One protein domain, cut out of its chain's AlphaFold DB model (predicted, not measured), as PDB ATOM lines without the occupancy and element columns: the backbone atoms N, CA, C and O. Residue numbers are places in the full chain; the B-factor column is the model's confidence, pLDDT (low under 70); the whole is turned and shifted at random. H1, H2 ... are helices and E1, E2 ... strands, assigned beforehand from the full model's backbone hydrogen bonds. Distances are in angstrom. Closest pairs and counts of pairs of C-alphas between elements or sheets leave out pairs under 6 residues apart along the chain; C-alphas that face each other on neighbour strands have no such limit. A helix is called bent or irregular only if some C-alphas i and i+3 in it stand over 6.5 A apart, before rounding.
ATOM      1  N   PRO A   7     -41.637   1.929  61.101       92.69
ATOM      2  CA  PRO A   7     -42.801   2.807  60.943       92.69
ATOM      3  C   PRO A   7     -42.842   3.542  59.598       92.69
ATOM      4  O   PRO A   7     -43.908   3.707  59.018       92.69
ATOM      5  N   TRP A   8     -41.679   3.942  59.070       94.75
ATOM      6  CA  TRP A   8     -41.599   4.583  57.757       94.75
ATOM      7  C   TRP A   8     -41.994   3.606  56.640       94.75
ATOM      8  O   TRP A   8     -42.690   3.998  55.707       94.75
ATOM      9  N   VAL A   9     -41.608   2.329  56.748       95.31
ATOM     10  CA  VAL A   9     -42.036   1.292  55.793       95.31
ATOM     11  C   VAL A   9     -43.546   1.089  55.857       95.31
ATOM     12  O   VAL A   9     -44.195   1.043  54.814       95.31
ATOM     13  N   ASP A  10     -44.109   1.012  57.063       95.56
ATOM     14  CA  ASP A  10     -45.549   0.844  57.257       95.56
ATOM     15  C   ASP A  10     -46.341   2.003  56.644       95.56
ATOM     16  O   ASP A  10     -47.390   1.780  56.040       95.56
ATOM     17  N   ASP A  11     -45.840   3.233  56.764       96.44
ATOM     18  CA  ASP A  11     -46.422   4.399  56.103       96.44
ATOM     19  C   ASP A  11     -46.379   4.260  54.578       96.44
ATOM     20  O   ASP A  11     -47.414   4.394  53.925       96.44
ATOM     21  N   VAL A  12     -45.216   3.929  54.003       97.00
ATOM     22  CA  VAL A  12     -45.072   3.746  52.549       97.00
ATOM     23  C   VAL A  12     -46.041   2.681  52.036       97.00
ATOM     24  O   VAL A  12     -46.785   2.927  51.086       97.00
ATOM     25  N   CYS A  13     -46.099   1.525  52.697       97.19
ATOM     26  CA  CYS A  13     -47.014   0.451  52.324       97.19
ATOM     27  C   CYS A  13     -48.483   0.865  52.474       97.19
ATOM     28  O   CYS A  13     -49.282   0.575  51.592       97.19
ATOM     29  N   ARG A  14     -48.845   1.630  53.511       96.38
ATOM     30  CA  ARG A  14     -50.221   2.119  53.711       96.38
ATOM     31  C   ARG A  14     -50.732   2.987  52.558       96.38
ATOM     32  O   ARG A  14     -51.947   3.021  52.339       96.38
ATOM     33  N   HIS A  15     -49.841   3.697  51.863       96.88
ATOM     34  CA  HIS A  15     -50.168   4.476  50.663       96.88
ATOM     35  C   HIS A  15     -50.191   3.615  49.396       96.88
ATOM     36  O   HIS A  15     -51.052   3.823  48.544       96.88
ATOM     37  N   CYS A  16     -49.282   2.646  49.278       97.38
ATOM     38  CA  CYS A  16     -49.180   1.777  48.105       97.38
ATOM     39  C   CYS A  16     -50.259   0.687  48.054       97.38
ATOM     40  O   CYS A  16     -50.830   0.467  46.992       97.38
ATOM     41  N   ASP A  17     -50.572   0.023  49.168       96.75
ATOM     42  CA  ASP A  17     -51.475  -1.138  49.197       96.75
ATOM     43  C   ASP A  17     -52.846  -0.845  48.549       96.75
ATOM     44  O   ASP A  17     -53.251  -1.610  47.677       96.75
ATOM     45  N   PRO A  18     -53.512   0.303  48.803       96.44
ATOM     46  CA  PRO A  18     -54.761   0.640  48.115       96.44
ATOM     47  C   PRO A  18     -54.649   0.773  46.588       96.44
ATOM     48  O   PRO A  18     -55.645   0.600  45.888       96.44
ATOM     49  N   VAL A  19     -53.469   1.112  46.057       97.25
ATOM     50  CA  VAL A  19     -53.211   1.150  44.607       97.25
ATOM     51  C   VAL A  19     -53.227  -0.266  44.040       97.25
ATOM     52  O   VAL A  19     -53.882  -0.521  43.030       97.25
ATOM     53  N   PHE A  20     -52.530  -1.187  44.702       96.69
ATOM     54  CA  PHE A  20     -52.459  -2.586  44.294       96.69
ATOM     55  C   PHE A  20     -53.805  -3.301  44.481       96.69
ATOM     56  O   PHE A  20     -54.236  -4.023  43.581       96.69
ATOM     57  N   ASP A  21     -54.529  -3.013  45.564       95.38
ATOM     58  CA  ASP A  21     -55.896  -3.502  45.779       95.38
ATOM     59  C   ASP A  21     -56.846  -3.014  44.675       95.38
ATOM     60  O   ASP A  21     -57.637  -3.787  44.141       95.38
ATOM     61  N   ALA A  22     -56.746  -1.741  44.272       95.38
ATOM     62  CA  ALA A  22     -57.576  -1.176  43.206       95.38
ATOM     63  C   ALA A  22     -57.281  -1.766  41.815       95.38
ATOM     64  O   ALA A  22     -58.123  -1.670  40.916       95.38
ATOM     65  N   ALA A  23     -56.096  -2.351  41.611       94.75
ATOM     66  CA  ALA A  23     -55.787  -3.079  40.386       94.75
ATOM     67  C   ALA A  23     -56.542  -4.414  40.311       94.75
ATOM     68  O   ALA A  23     -56.857  -4.836  39.200       94.75
ATOM     69  N   ASP A  24     -56.867  -5.011  41.465       94.12
ATOM     70  CA  ASP A  24     -57.650  -6.245  41.628       94.12
ATOM     71  C   ASP A  24     -57.092  -7.442  40.837       94.12
ATOM     72  O   ASP A  24     -57.788  -8.137  40.099       94.12
ATOM     73  N   VAL A  25     -55.780  -7.664  40.962       93.31
ATOM     74  CA  VAL A  25     -55.050  -8.749  40.271       93.31
ATOM     75  C   VAL A  25     -54.341  -9.698  41.243       93.31
ATOM     76  O   VAL A  25     -53.363 -10.353  40.891       93.31
ATOM     77  N   GLY A  26     -54.844  -9.778  42.479       92.94
ATOM     78  CA  GLY A  26     -54.371 -10.731  43.488       92.94
ATOM     79  C   GLY A  26     -52.977 -10.429  44.036       92.94
ATOM     80  O   GLY A  26     -52.208 -11.360  44.256       92.94
ATOM     81  N   PHE A  27     -52.645  -9.149  44.224       95.56
ATOM     82  CA  PHE A  27     -51.335  -8.750  44.725       95.56
ATOM     83  C   PHE A  27     -51.054  -9.268  46.143       95.56
ATOM     84  O   PHE A  27     -51.895  -9.152  47.035       95.56
ATOM     85  N   VAL A  28     -49.834  -9.758  46.368       95.12
ATOM     86  CA  VAL A  28     -49.295 -10.049  47.706       95.12
ATOM     87  C   VAL A  28     -48.066  -9.184  47.949       95.12
ATOM     88  O   VAL A  28     -47.196  -9.083  47.088       95.12
ATOM     89  N   ARG A  29     -47.993  -8.543  49.122       96.75
ATOM     90  CA  ARG A  29     -46.871  -7.676  49.497       96.75
ATOM     91  C   ARG A  29     -45.819  -8.423  50.310       96.75
ATOM     92  O   ARG A  29     -46.148  -9.097  51.286       96.75
ATOM     93  N   GLN A  30     -44.553  -8.162  50.003       95.94
ATOM     94  CA  GLN A  30     -43.399  -8.527  50.818       95.94
ATOM     95  C   GLN A  30     -42.537  -7.289  51.123       95.94
ATOM     96  O   GLN A  30     -42.449  -6.353  50.327       95.94
ATOM     97  N   ALA A  31     -41.888  -7.279  52.288       95.19
ATOM     98  CA  ALA A  31     -40.908  -6.262  52.666       95.19
ATOM     99  C   ALA A  31     -39.575  -6.941  52.980       95.19
ATOM    100  O   ALA A  31     -39.523  -7.871  53.785       95.19
ATOM    101  N   LEU A  32     -38.509  -6.478  52.333       95.44
ATOM    102  CA  LEU A  32     -37.174  -7.047  52.435       95.44
ATOM    103  C   LEU A  32     -36.258  -6.108  53.220       95.44
ATOM    104  O   LEU A  32     -36.400  -4.882  53.180       95.44
ATOM    105  N   VAL A  33     -35.294  -6.706  53.916       94.56
ATOM    106  CA  VAL A  33     -34.255  -5.996  54.664       94.56
ATOM    107  C   VAL A  33     -32.860  -6.384  54.169       94.56
ATOM    108  O   VAL A  33     -32.670  -7.472  53.626       94.56
ATOM    109  N   ASP A  34     -31.886  -5.487  54.315       92.00
ATOM    110  CA  ASP A  34     -30.470  -5.762  54.061       92.00
ATOM    111  C   ASP A  34     -29.836  -6.594  55.198       92.00
ATOM    112  O   ASP A  34     -30.475  -6.917  56.204       92.00
ATOM    113  N   GLY A  35     -28.552  -6.946  55.057       90.06
ATOM    114  CA  GLY A  35     -27.803  -7.714  56.065       90.06
ATOM    115  C   GLY A  35     -27.627  -6.997  57.411       90.06
ATOM    116  O   GLY A  35     -27.147  -7.594  58.374       90.06
ATOM    117  N   GLN A  36     -28.021  -5.727  57.487       89.00
ATOM    118  CA  GLN A  36     -27.981  -4.863  58.657       89.00
ATOM    119  C   GLN A  36     -29.387  -4.639  59.238       89.00
ATOM    120  O   GLN A  36     -29.537  -3.891  60.204       89.00
ATOM    121  N   GLY A  37     -30.412  -5.286  58.673       89.50
ATOM    122  CA  GLY A  37     -31.802  -5.176  59.105       89.50
ATOM    123  C   GLY A  37     -32.494  -3.882  58.671       89.50
ATOM    124  O   GLY A  37     -33.570  -3.578  59.185       89.50
ATOM    125  N   ARG A  38     -31.907  -3.101  57.752       91.88
ATOM    126  CA  ARG A  38     -32.542  -1.895  57.200       91.88
ATOM    127  C   ARG A  38     -33.453  -2.272  56.033       91.88
ATOM    128  O   ARG A  38     -33.102  -3.183  55.291       91.88
ATOM    129  N   PRO A  39     -34.574  -1.571  55.810       94.38
ATOM    130  CA  PRO A  39     -35.404  -1.794  54.628       94.38
ATOM    131  C   PRO A  39     -34.588  -1.655  53.336       94.38
ATOM    132  O   PRO A  39     -33.902  -0.653  53.155       94.38
ATOM    133  N   SER A  40     -34.667  -2.644  52.449       95.94
ATOM    134  CA  SER A  40     -33.895  -2.679  51.196       95.94
ATOM    135  C   SER A  40     -34.779  -2.733  49.954       95.94
ATOM    136  O   SER A  40     -34.417  -2.189  48.912       95.94
ATOM    137  N   ALA A  41     -35.956  -3.349  50.055       97.38
ATOM    138  CA  ALA A  41     -36.937  -3.360  48.982       97.38
ATOM    139  C   ALA A  41     -38.349  -3.618  49.507       97.38
ATOM    140  O   ALA A  41     -38.540  -4.257  50.543       97.38
ATOM    141  N   LEU A  42     -39.334  -3.156  48.747       97.94
ATOM    142  CA  LEU A  42     -40.730  -3.561  48.865       97.94
ATOM    143  C   LEU A  42     -41.140  -4.220  47.549       97.94
ATOM    144  O   LEU A  42     -40.748  -3.749  46.480       97.94
ATOM    145  N   LEU A  43     -41.901  -5.303  47.639       97.50
ATOM    146  CA  LEU A  43     -42.343  -6.100  46.502       97.50
ATOM    147  C   LEU A  43     -43.851  -6.304  46.581       97.50
ATOM    148  O   LEU A  43     -44.368  -6.637  47.647       97.50
ATOM    149  N   TRP A  44     -44.530  -6.155  45.449       97.81
ATOM    150  CA  TRP A  44     -45.893  -6.629  45.246       97.81
ATOM    151  C   TRP A  44     -45.920  -7.614  44.076       97.81
ATOM    152  O   TRP A  44     -45.485  -7.282  42.977       97.81
ATOM    153  N   GLU A  45     -46.443  -8.812  44.312       96.62
ATOM    154  CA  GLU A  45     -46.492  -9.913  43.345       96.62
ATOM    155  C   GLU A  45     -47.920 -10.090  42.834       96.62
ATOM    156  O   GLU A  45     -48.806 -10.422  43.619       96.62
ATOM    157  N   ALA A  46     -48.171  -9.861  41.543       94.88
ATOM    158  CA  ALA A  46     -49.485 -10.090  40.938       94.88
ATOM    159  C   ALA A  46     -49.656 -11.534  40.466       94.88
ATOM    160  O   ALA A  46     -48.717 -12.147  39.955       94.88
ATOM    161  N   ALA A  47     -50.893 -12.034  40.524       93.56
ATOM    162  CA  ALA A  47     -51.264 -13.296  39.900       93.56
ATOM    163  C   ALA A  47     -51.309 -13.126  38.366       93.56
ATOM    164  O   ALA A  47     -52.128 -12.339  37.872       93.56
ATOM    165  N   PRO A  48     -50.501 -13.863  37.578       91.00
ATOM    166  CA  PRO A  48     -50.359 -13.590  36.145       91.00
ATOM    167  C   PRO A  48     -51.663 -13.733  35.352       91.00
ATOM    168  O   PRO A  48     -51.973 -12.904  34.497       91.00
ATOM    169  N   SER A  49     -52.485 -14.734  35.676       90.19
ATOM    170  CA  SER A  49     -53.774 -14.957  35.008       90.19
ATOM    171  C   SER A  49     -54.776 -13.822  35.248       90.19
ATOM    172  O   SER A  49     -55.442 -13.383  34.306       90.19
ATOM    173  N   LEU A  50     -54.859 -13.305  36.479       93.50
ATOM    174  CA  LEU A  50     -55.707 -12.156  36.810       93.50
ATOM    175  C   LEU A  50     -55.168 -10.877  36.168       93.50
ATOM    176  O   LEU A  50     -55.938 -10.076  35.638       93.50
ATOM    177  N   PHE A  51     -53.844 -10.713  36.157       92.56
ATOM    178  CA  PHE A  51     -53.197  -9.578  35.518       92.56
ATOM    179  C   PHE A  51     -53.496  -9.511  34.022       92.56
ATOM    180  O   PHE A  51     -53.929  -8.466  33.541       92.56
ATOM    181  N   LEU A  52     -53.338 -10.617  33.289       90.94
ATOM    182  CA  LEU A  52     -53.638 -10.649  31.857       90.94
ATOM    183  C   LEU A  52     -55.126 -10.378  31.585       90.94
ATOM    184  O   LEU A  52     -55.454  -9.663  30.641       90.94
ATOM    185  N   ALA A  53     -56.030 -10.886  32.429       92.25
ATOM    186  CA  ALA A  53     -57.458 -10.598  32.306       92.25
ATOM    187  C   ALA A  53     -57.773  -9.102  32.501       92.25
ATOM    188  O   ALA A  53     -58.635  -8.553  31.813       92.25
ATOM    189  N   ARG A  54     -57.065  -8.432  33.421       93.31
ATOM    190  CA  ARG A  54     -57.225  -6.998  33.699       93.31
ATOM    191  C   ARG A  54     -56.561  -6.108  32.644       93.31
ATOM    192  O   ARG A  54     -57.114  -5.058  32.308       93.31
ATOM    193  N   TYR A  55     -55.399  -6.520  32.143       91.38
ATOM    194  CA  TYR A  55     -54.559  -5.788  31.196       91.38
ATOM    195  C   TYR A  55     -54.257  -6.652  29.958       91.38
ATOM    196  O   TYR A  55     -53.103  -7.042  29.746       91.38
ATOM    197  N   PRO A  56     -55.263  -6.942  29.113       91.06
ATOM    198  CA  PRO A  56     -55.088  -7.828  27.958       91.06
ATOM    199  C   PRO A  56     -54.094  -7.273  26.927       91.06
ATOM    200  O   PRO A  56     -53.430  -8.037  26.235       91.06
ATOM    201  N   ASP A  57     -53.929  -5.949  26.880       89.38
ATOM    202  CA  ASP A  57     -53.006  -5.258  25.970       89.38
ATOM    203  C   ASP A  57     -51.596  -5.063  26.564       89.38
ATOM    204  O   ASP A  57     -50.800  -4.287  26.038       89.38
ATOM    205  N   SER A  58     -51.286  -5.696  27.702       87.31
ATOM    206  CA  SER A  58     -49.966  -5.579  28.344       87.31
ATOM    207  C   SER A  58     -48.853  -6.297  27.577       87.31
ATOM    208  O   SER A  58     -47.686  -5.957  27.761       87.31
ATOM    209  N   GLU A  59     -49.212  -7.271  26.733       87.94
ATOM    210  CA  GLU A  59     -48.283  -8.181  26.048       87.94
ATOM    211  C   GLU A  59     -47.345  -8.935  27.011       87.94
ATOM    212  O   GLU A  59     -46.233  -9.325  26.646       87.94
ATOM    213  N   ILE A  60     -47.777  -9.131  28.264       86.19
ATOM    214  CA  ILE A  60     -46.961  -9.772  29.299       86.19
ATOM    215  C   ILE A  60     -46.632 -11.229  28.949       86.19
ATOM    216  O   ILE A  60     -45.510 -11.683  29.155       86.19
ATOM    217  N   ASP A  61     -47.567 -11.929  28.313       86.56
ATOM    218  CA  ASP A  61     -47.396 -13.274  27.769       86.56
ATOM    219  C   ASP A  61     -46.252 -13.335  26.744       86.56
ATOM    220  O   ASP A  61     -45.414 -14.235  26.792       86.56
ATOM    221  N   ARG A  62     -46.137 -12.326  25.871       86.19
ATOM    222  CA  ARG A  62     -45.022 -12.218  24.919       86.19
ATOM    223  C   ARG A  62     -43.694 -11.936  25.607       86.19
ATOM    224  O   ARG A  62     -42.667 -12.414  25.130       86.19
ATOM    225  N   SER A  63     -43.696 -11.157  26.690       86.00
ATOM    226  CA  SER A  63     -42.466 -10.869  27.433       86.00
ATOM    227  C   SER A  63     -41.914 -12.105  28.142       86.00
ATOM    228  O   SER A  63     -40.694 -12.250  28.212       86.00
ATOM    229  N   TYR A  64     -42.781 -12.974  28.667       85.06
ATOM    230  CA  TYR A  64     -42.366 -14.217  29.329       85.06
ATOM    231  C   TYR A  64     -42.141 -15.376  28.348       85.06
ATOM    232  O   TYR A  64     -41.389 -16.301  28.662       85.06
ATOM    233  N   GLY A  65     -42.729 -15.323  27.149       86.94
ATOM    234  CA  GLY A  65     -42.516 -16.318  26.099       86.94
ATOM    235  C   GLY A  65     -42.856 -17.728  26.585       86.94
ATOM    236  O   GLY A  65     -43.944 -17.960  27.101       86.94
ATOM    237  N   ASP A  66     -41.901 -18.653  26.466       90.25
ATOM    238  CA  ASP A  66     -42.076 -20.066  26.837       90.25
ATOM    239  C   ASP A  66     -42.322 -20.297  28.339       90.25
ATOM    240  O   ASP A  66     -42.731 -21.388  28.727       90.25
ATOM    241  N   GLN A  67     -42.071 -19.299  29.196       86.06
ATOM    242  CA  GLN A  67     -42.392 -19.388  30.625       86.06
ATOM    243  C   GLN A  67     -43.888 -19.181  30.898       86.06
ATOM    244  O   GLN A  67     -44.370 -19.538  31.968       86.06
ATOM    245  N   TRP A  68     -44.637 -18.621  29.947       84.12
ATOM    246  CA  TRP A  68     -46.071 -18.413  30.087       84.12
ATOM    247  C   TRP A  68     -46.858 -19.687  29.720       84.12
ATOM    248  O   TRP A  68     -46.576 -20.290  28.684       84.12
ATOM    249  N   PRO A  69     -47.894 -20.091  30.486       81.38
ATOM    250  CA  PRO A  69     -48.494 -19.415  31.643       81.38
ATOM    251  C   PRO A  69     -47.937 -19.866  33.007       81.38
ATOM    252  O   PRO A  69     -48.526 -19.528  34.030       81.38
ATOM    253  N   ASP A  70     -46.847 -20.638  33.033       87.38
ATOM    254  CA  ASP A  70     -46.284 -21.239  34.254       87.38
ATOM    255  C   ASP A  70     -45.519 -20.239  35.146       87.38
ATOM    256  O   ASP A  70     -45.085 -20.591  36.246       87.38
ATOM    257  N   THR A  71     -45.362 -18.989  34.700       86.06
ATOM    258  CA  THR A  71     -44.857 -17.876  35.508       86.06
ATOM    259  C   THR A  71     -45.613 -17.803  36.846       86.06
ATOM    260  O   THR A  71     -46.844 -17.752  36.845       86.06
ATOM    261  N   PRO A  72     -44.918 -17.778  37.999       86.56
ATOM    262  CA  PRO A  72     -45.580 -17.815  39.303       86.56
ATOM    263  C   PRO A  72     -46.212 -16.471  39.694       86.56
ATOM    264  O   PRO A  72     -47.291 -16.449  40.287       86.56
ATOM    265  N   CYS A  73     -45.558 -15.359  39.359       91.31
ATOM    266  CA  CYS A  73     -45.983 -14.004  39.697       91.31
ATOM    267  C   CYS A  73     -45.425 -12.974  38.712       91.31
ATOM    268  O   CYS A  73     -44.532 -13.268  37.921       91.31
ATOM    269  N   LEU A  74     -45.991 -11.767  38.757       92.19
ATOM    270  CA  LEU A  74     -45.422 -10.578  38.129       92.19
ATOM    271  C   LEU A  74     -44.974  -9.611  39.220       92.19
ATOM    272  O   LEU A  74     -45.812  -9.136  39.995       92.19
ATOM    273  N   ASP A  75     -43.686  -9.295  39.251       94.38
ATOM    274  CA  ASP A  75     -43.116  -8.521  40.346       94.38
ATOM    275  C   ASP A  75     -43.151  -7.006  40.118       94.38
ATOM    276  O   ASP A  75     -42.713  -6.486  39.088       94.38
ATOM    277  N   TYR A  76     -43.592  -6.278  41.142       96.00
ATOM    278  CA  TYR A  76     -43.544  -4.821  41.229       96.00
ATOM    279  C   TYR A  76     -42.621  -4.424  42.375       96.00
ATOM    280  O   TYR A  76     -42.989  -4.468  43.550       96.00
ATOM    281  N   TRP A  77     -41.407  -4.026  42.016       96.75
ATOM    282  CA  TRP A  77     -40.335  -3.706  42.944       96.75
ATOM    283  C   TRP A  77     -40.251  -2.210  43.230       96.75
ATOM    284  O   TRP A  77     -40.287  -1.380  42.322       96.75
ATOM    285  N   ALA A  78     -40.031  -1.878  44.499       97.69
ATOM    286  CA  ALA A  78     -39.540  -0.593  44.976       97.69
ATOM    287  C   ALA A  78     -38.225  -0.825  45.736       97.69
ATOM    288  O   ALA A  78     -38.230  -1.156  46.922       97.69
ATOM    289  N   TYR A  79     -37.094  -0.680  45.047       97.25
ATOM    290  CA  TYR A  79     -35.755  -0.810  45.624       97.25
ATOM    291  C   TYR A  79     -35.384   0.450  46.396       97.25
ATOM    292  O   TYR A  79     -35.454   1.553  45.855       97.25
ATOM    293  N   LEU A  80     -34.966   0.287  47.646       96.88
ATOM    294  CA  LEU A  80     -34.715   1.377  48.575       96.88
ATOM    295  C   LEU A  80     -33.212   1.578  48.756       96.88
ATOM    296  O   LEU A  80     -32.552   0.836  49.480       96.88
ATOM    297  N   ASP A  81     -32.679   2.624  48.133       95.81
ATOM    298  CA  ASP A  81     -31.350   3.132  48.448       95.81
ATOM    299  C   ASP A  81     -31.489   4.220  49.517       95.81
ATOM    300  O   ASP A  81     -31.752   5.393  49.237       95.81
ATOM    301  N   LEU A  82     -31.386   3.811  50.779       94.00
ATOM    302  CA  LEU A  82     -31.568   4.707  51.922       94.00
ATOM    303  C   LEU A  82     -30.380   5.658  52.123       94.00
ATOM    304  O   LEU A  82     -30.551   6.734  52.705       94.00
ATOM    305  N   ASP A  83     -29.199   5.274  51.634       93.19
ATOM    306  CA  ASP A  83     -27.971   6.056  51.754       93.19
ATOM    307  C   ASP A  83     -27.969   7.193  50.710       93.19
ATOM    308  O   ASP A  83     -27.721   8.352  51.058       93.19
ATOM    309  N   GLU A  84     -28.381   6.910  49.469       95.94
ATOM    310  CA  GLU A  84     -28.624   7.923  48.429       95.94
ATOM    311  C   GLU A  84     -29.996   8.606  48.533       95.94
ATOM    312  O   GLU A  84     -30.257   9.600  47.846       95.94
ATOM    313  N   ARG A  85     -30.873   8.093  49.401       96.44
ATOM    314  CA  ARG A  85     -32.260   8.538  49.585       96.44
ATOM    315  C   ARG A  85     -33.065   8.495  48.289       96.44
ATOM    316  O   ARG A  85     -33.653   9.493  47.864       96.44
ATOM    317  N   ARG A  86     -33.098   7.329  47.658       97.56
ATOM    318  CA  ARG A  86     -33.811   7.081  46.405       97.56
ATOM    319  C   ARG A  86     -34.593   5.782  46.488       97.56
ATOM    320  O   ARG A  86     -34.117   4.790  47.023       97.56
ATOM    321  N   CYS A  87     -35.790   5.795  45.922       97.81
ATOM    322  CA  CYS A  87     -36.565   4.603  45.633       97.81
ATOM    323  C   CYS A  87     -36.582   4.398  44.120       97.81
ATOM    324  O   CYS A  87     -37.000   5.285  43.375       97.81
ATOM    325  N   ARG A  88     -36.099   3.245  43.668       97.12
ATOM    326  CA  ARG A  88     -36.107   2.836  42.266       97.12
ATOM    327  C   ARG A  88     -37.248   1.861  42.043       97.12
ATOM    328  O   ARG A  88     -37.283   0.814  42.684       97.12
ATOM    329  N   ILE A  89     -38.138   2.181  41.117       96.31
ATOM    330  CA  ILE A  89     -39.278   1.327  40.796       96.31
ATOM    331  C   ILE A  89     -38.975   0.535  39.528       96.31
ATOM    332  O   ILE A  89     -38.553   1.101  38.517       96.31
ATOM    333  N   ALA A  90     -39.196  -0.774  39.597       92.75
ATOM    334  CA  ALA A  90     -39.059  -1.692  38.477       92.75
ATOM    335  C   ALA A  90     -40.255  -2.643  38.440       92.75
ATOM    336  O   ALA A  90     -40.760  -3.051  39.481       92.75
ATOM    337  N   VAL A  91     -40.697  -2.991  37.236       91.00
ATOM    338  CA  VAL A  91     -41.794  -3.935  37.021       91.00
ATOM    339  C   VAL A  91     -41.288  -5.035  36.111       91.00
ATOM    340  O   VAL A  91     -40.730  -4.757  35.047       91.00
ATOM    341  N   GLU A  92     -41.439  -6.276  36.547       86.94
ATOM    342  CA  GLU A  92     -41.009  -7.434  35.780       86.94
ATOM    343  C   GLU A  92     -41.835  -7.584  34.498       86.94
ATOM    344  O   GLU A  92     -43.012  -7.230  34.433       86.94
ATOM    345  N   GLY A  93     -41.187  -8.059  33.434       76.12
ATOM    346  CA  GLY A  93     -41.839  -8.303  32.148       76.12
ATOM    347  C   GLY A  93     -42.301  -7.045  31.404       76.12
ATOM    348  O   GLY A  93     -42.831  -7.155  30.302       76.12
ATOM    349  N   TRP A  94     -42.075  -5.838  31.943       74.50
ATOM    350  CA  TRP A  94     -42.491  -4.595  31.294       74.50
ATOM    351  C   TRP A  94     -41.347  -3.588  31.181       74.50
ATOM    352  O   TRP A  94     -40.765  -3.136  32.165       74.50
ATOM    353  N   ARG A  95     -41.024  -3.184  29.946       67.69
ATOM    354  CA  ARG A  95     -39.985  -2.179  29.668       67.69
ATOM    355  C   ARG A  95     -40.515  -0.759  29.869       67.69
ATOM    356  O   ARG A  95     -40.661  -0.007  28.906       67.69
ATOM    357  N   TYR A  96     -40.798  -0.383  31.110       72.62
ATOM    358  CA  TYR A  96     -40.945   1.031  31.445       72.62
ATOM    359  C   TYR A  96     -39.577   1.719  31.532       72.62
ATOM    360  O   TYR A  96     -38.570   1.061  31.811       72.62
ATOM    361  N   PRO A  97     -39.509   3.046  31.305       78.38
ATOM    362  CA  PRO A  97     -38.374   3.820  31.780       78.38
ATOM    363  C   PRO A  97     -38.220   3.622  33.290       78.38
ATOM    364  O   PRO A  97     -39.197   3.442  34.015       78.38
ATOM    365  N   GLU A  98     -36.981   3.669  33.756       82.12
ATOM    366  CA  GLU A  98     -36.690   3.613  35.179       82.12
ATOM    367  C   GLU A  98     -37.325   4.808  35.896       82.12
ATOM    368  O   GLU A  98     -37.056   5.964  35.557       82.12
ATOM    369  N   PHE A  99     -38.158   4.534  36.900       94.25
ATOM    370  CA  PHE A  99     -38.714   5.573  37.756       94.25
ATOM    371  C   PHE A  99     -37.887   5.672  39.034       94.25
ATOM    372  O   PHE A  99     -37.670   4.679  39.730       94.25
ATOM    373  N   VAL A 100     -37.452   6.889  39.359       96.88
ATOM    374  CA  VAL A 100     -36.695   7.180  40.578       96.88
ATOM    375  C   VAL A 100     -37.449   8.218  41.399       96.88
ATOM    376  O   VAL A 100     -37.687   9.335  40.939       96.88
ATOM    377  N   VAL A 101     -37.802   7.855  42.629       97.50
ATOM    378  CA  VAL A 101     -38.496   8.710  43.593       97.50
ATOM    379  C   VAL A 101     -37.511   9.132  44.690       97.50
ATOM    380  O   VAL A 101     -36.971   8.270  45.384       97.50
ATOM    381  N   PRO A 102     -37.241  10.435  44.883       97.56
ATOM    382  CA  PRO A 102     -36.413  10.904  45.992       97.56
ATOM    383  C   PRO A 102     -37.093  10.658  47.344       97.56
ATOM    384  O   PRO A 102     -38.256  11.015  47.520       97.56
ATOM    385  N   LEU A 103     -36.344  10.129  48.310       97.12
ATOM    386  CA  LEU A 103     -36.818   9.839  49.662       97.12
ATOM    387  C   LEU A 103     -36.449  10.964  50.633       97.12
ATOM    388  O   LEU A 103     -35.328  11.481  50.650       97.12
ATOM    389  N   ARG A 104     -37.393  11.352  51.485       95.50
ATOM    390  CA  ARG A 104     -37.240  12.454  52.447       95.50
ATOM    391  C   ARG A 104     -37.132  11.961  53.888       95.50
ATOM    392  O   ARG A 104     -36.756  12.739  54.771       95.50
ATOM    393  N   GLY A 105     -37.424  10.681  54.119       94.31
ATOM    394  CA  GLY A 105     -37.518  10.095  55.454       94.31
ATOM    395  C   GLY A 105     -38.802  10.505  56.166       94.31
ATOM    396  O   GLY A 105     -38.818  10.601  57.389       94.31
ATOM    397  N   ASN A 106     -39.849  10.819  55.399       95.50
ATOM    398  CA  ASN A 106     -41.202  11.032  55.895       95.50
ATOM    399  C   ASN A 106     -42.091  10.026  55.167       95.50
ATOM    400  O   ASN A 106     -42.273  10.145  53.958       95.50
ATOM    401  N   GLY A 107     -42.591   9.035  55.903       95.19
ATOM    402  CA  GLY A 107     -43.265   7.878  55.326       95.19
ATOM    403  C   GLY A 107     -44.533   8.237  54.559       95.19
ATOM    404  O   GLY A 107     -44.782   7.663  53.504       95.19
ATOM    405  N   ASP A 108     -45.282   9.246  55.006       95.56
ATOM    406  CA  ASP A 108     -46.477   9.705  54.295       95.56
ATOM    407  C   ASP A 108     -46.146  10.408  52.977       95.56
ATOM    408  O   ASP A 108     -46.783  10.165  51.951       95.56
ATOM    409  N   VAL A 109     -45.132  11.276  52.986       96.19
ATOM    410  CA  VAL A 109     -44.709  12.002  51.779       96.19
ATOM    411  C   VAL A 109     -44.066  11.052  50.773       96.19
ATOM    412  O   VAL A 109     -44.384  11.102  49.584       96.19
ATOM    413  N   ASP A 110     -43.169  10.191  51.247       97.38
ATOM    414  CA  ASP A 110     -42.462   9.221  50.416       97.38
ATOM    415  C   ASP A 110     -43.444   8.162  49.889       97.38
ATOM    416  O   ASP A 110     -43.450   7.858  48.697       97.38
ATOM    417  N   GLY A 111     -44.342   7.675  50.750       97.19
ATOM    418  CA  GLY A 111     -45.397   6.725  50.414       97.19
ATOM    419  C   GLY A 111     -46.351   7.252  49.357       97.19
ATOM    420  O   GLY A 111     -46.572   6.582  48.351       97.19
ATOM    421  N   GLY A 112     -46.857   8.476  49.522       96.88
ATOM    422  CA  GLY A 112     -47.714   9.106  48.519       96.88
ATOM    423  C   GLY A 112     -47.023   9.269  47.159       96.88
ATOM    424  O   GLY A 112     -47.646   9.048  46.120       96.88
ATOM    425  N   ALA A 113     -45.728   9.604  47.148       97.56
ATOM    426  CA  ALA A 113     -44.959   9.745  45.913       97.56
ATOM    427  C   ALA A 113     -44.733   8.399  45.202       97.56
ATOM    428  O   ALA A 113     -44.918   8.313  43.988       97.56
ATOM    429  N   VAL A 114     -44.374   7.346  45.943       97.62
ATOM    430  CA  VAL A 114     -44.201   5.989  45.396       97.62
ATOM    431  C   VAL A 114     -45.540   5.430  44.901       97.62
ATOM    432  O   VAL A 114     -45.624   4.943  43.772       97.62
ATOM    433  N   ALA A 115     -46.606   5.573  45.690       97.31
ATOM    434  CA  ALA A 115     -47.951   5.136  45.328       97.31
ATOM    435  C   ALA A 115     -48.457   5.816  44.047       97.31
ATOM    436  O   ALA A 115     -49.057   5.159  43.199       97.31
ATOM    437  N   ALA A 116     -48.172   7.109  43.856       96.62
ATOM    438  CA  ALA A 116     -48.543   7.824  42.637       96.62
ATOM    439  C   ALA A 116     -47.874   7.243  41.379       96.62
ATOM    440  O   ALA A 116     -48.517   7.157  40.331       96.62
ATOM    441  N   VAL A 117     -46.610   6.807  41.474       96.19
ATOM    442  CA  VAL A 117     -45.926   6.142  40.353       96.19
ATOM    443  C   VAL A 117     -46.588   4.801  40.045       96.19
ATOM    444  O   VAL A 117     -46.947   4.558  38.892       96.19
ATOM    445  N   PHE A 118     -46.824   3.959  41.058       96.50
ATOM    446  CA  PHE A 118     -47.507   2.678  40.853       96.50
ATOM    447  C   PHE A 118     -48.923   2.848  40.299       96.50
ATOM    448  O   PHE A 118     -49.311   2.111  39.394       96.50
ATOM    449  N   ALA A 119     -49.672   3.854  40.757       95.75
ATOM    450  CA  ALA A 119     -51.008   4.146  40.244       95.75
ATOM    451  C   ALA A 119     -50.977   4.534  38.760       95.75
ATOM    452  O   ALA A 119     -51.841   4.110  37.994       95.75
ATOM    453  N   GLY A 120     -49.953   5.284  38.340       93.75
ATOM    454  CA  GLY A 120     -49.715   5.600  36.934       93.75
ATOM    455  C   GLY A 120     -49.410   4.359  36.090       93.75
ATOM    456  O   GLY A 120     -49.983   4.202  35.013       93.75
ATOM    457  N   ILE A 121     -48.562   3.459  36.596       92.81
ATOM    458  CA  ILE A 121     -48.206   2.203  35.917       92.81
ATOM    459  C   ILE A 121     -49.432   1.289  35.776       92.81
ATOM    460  O   ILE A 121     -49.735   0.823  34.678       92.81
ATOM    461  N   LEU A 122     -50.160   1.067  36.873       93.81
ATOM    462  CA  LEU A 122     -51.341   0.198  36.930       93.81
ATOM    463  C   LEU A 122     -52.601   0.864  36.354       93.81
ATOM    464  O   LEU A 122     -53.632   0.219  36.202       93.81
ATOM    465  N   ARG A 123     -52.534   2.153  35.998       93.19
ATOM    466  CA  ARG A 123     -53.651   2.937  35.444       93.19
ATOM    467  C   ARG A 123     -54.901   2.897  36.335       93.19
ATOM    468  O   ARG A 123     -56.027   2.814  35.841       93.19
TER     469      ARG A 123
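This is residues 7 to 123 of the 134 residues of an uncharacterized protein of Nocardioides sp. GY 10113 (UniProt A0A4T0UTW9). A twisted sheet of five strands, E1 to E5, forms a wall, with the two long helices H1 and H4 side by side over one face and no named helix over the other. Beyond one end of the sheet, between E2 and E3 in the chain, the short helices H2 and H3 make a small head. The printed part has 117 residues, with four named helices and five named strands in the order H1 E1 E2 H2 H3 E3 E4 E5 H4. The sheet runs E1 E2 E3 E4 E5, all antiparallel, and the class is mixed, helices and strands. The whole is compact, with a radius of gyration of the C-alphas of 14.3 A and spans of 40 by 28 by 24 A.

The strands are E1, residues 28 to 33, 17.1 A; E2, 39 to 46, 21.3 A; E3, 74 to 81, 22.2 A; E4, 86 to 91, 16.5 A; and E5, 99 to 102, 10.1 A. H1, residues 7 to 23, is 25.0 A long and begins at C-alpha 7 (-42.801, 2.807, 60.943). It has a kink of 31 degrees near residue 15 and is only just irregular: C-alphas 15 and 18 are 6.50 A apart. H2 is residues 48 to 54, 9.8 A. H3, residues 60 to 67, 10.7 A, is irregular, with C-alphas 63 and 66 9.2 A apart. H4, residues 107 to 122, 21.5 A, ends at C-alpha 122 (-51.341, 0.198, 36.930).

E1 and E2 form a hairpin, with N 30 and O 43 at 2.8 A. E2 and E3 are antiparallel neighbours at 166 degrees, with N 76 and O 44 at 2.8 A. E3, E4 and E5 make a meander, each strand the antiparallel neighbour of the one before; N 79 and O 88 are 2.8 A apart, and N 87 and O 101 2.8 A. H1 and H4 are on the same face, making two layers, helices on one face of a sheet. H1 runs along the strands over E1 and E2 at a height over the sheet of 10.0 A; H4 runs along them over E4 at 9.6 A. H1 and H4 touch, the same way at a shallow tilt of 22 degrees; their closest C-alphas, of Val 12 and Gly 111, are 3.7 A apart. H2 and H3 are close but not clearly touching, the closest C-alphas being those of Leu 52 and Ile 60, 7.2 A. H3 is not on the sheet, and H2 only just not, with 4 pairs of C-alphas within 10 A. In H2 and H4 every O i to N i+4 pair is within hydrogen-bond range; in H1 11 of 13 are, in H3 2 of 4.

The C-alphas farthest apart, of Asp 66 and Asn 106, are 42.6 A apart. The printed part has no cut and no long link. The mean pLDDT of the printed part is 92.8, and residue 95 is under 70.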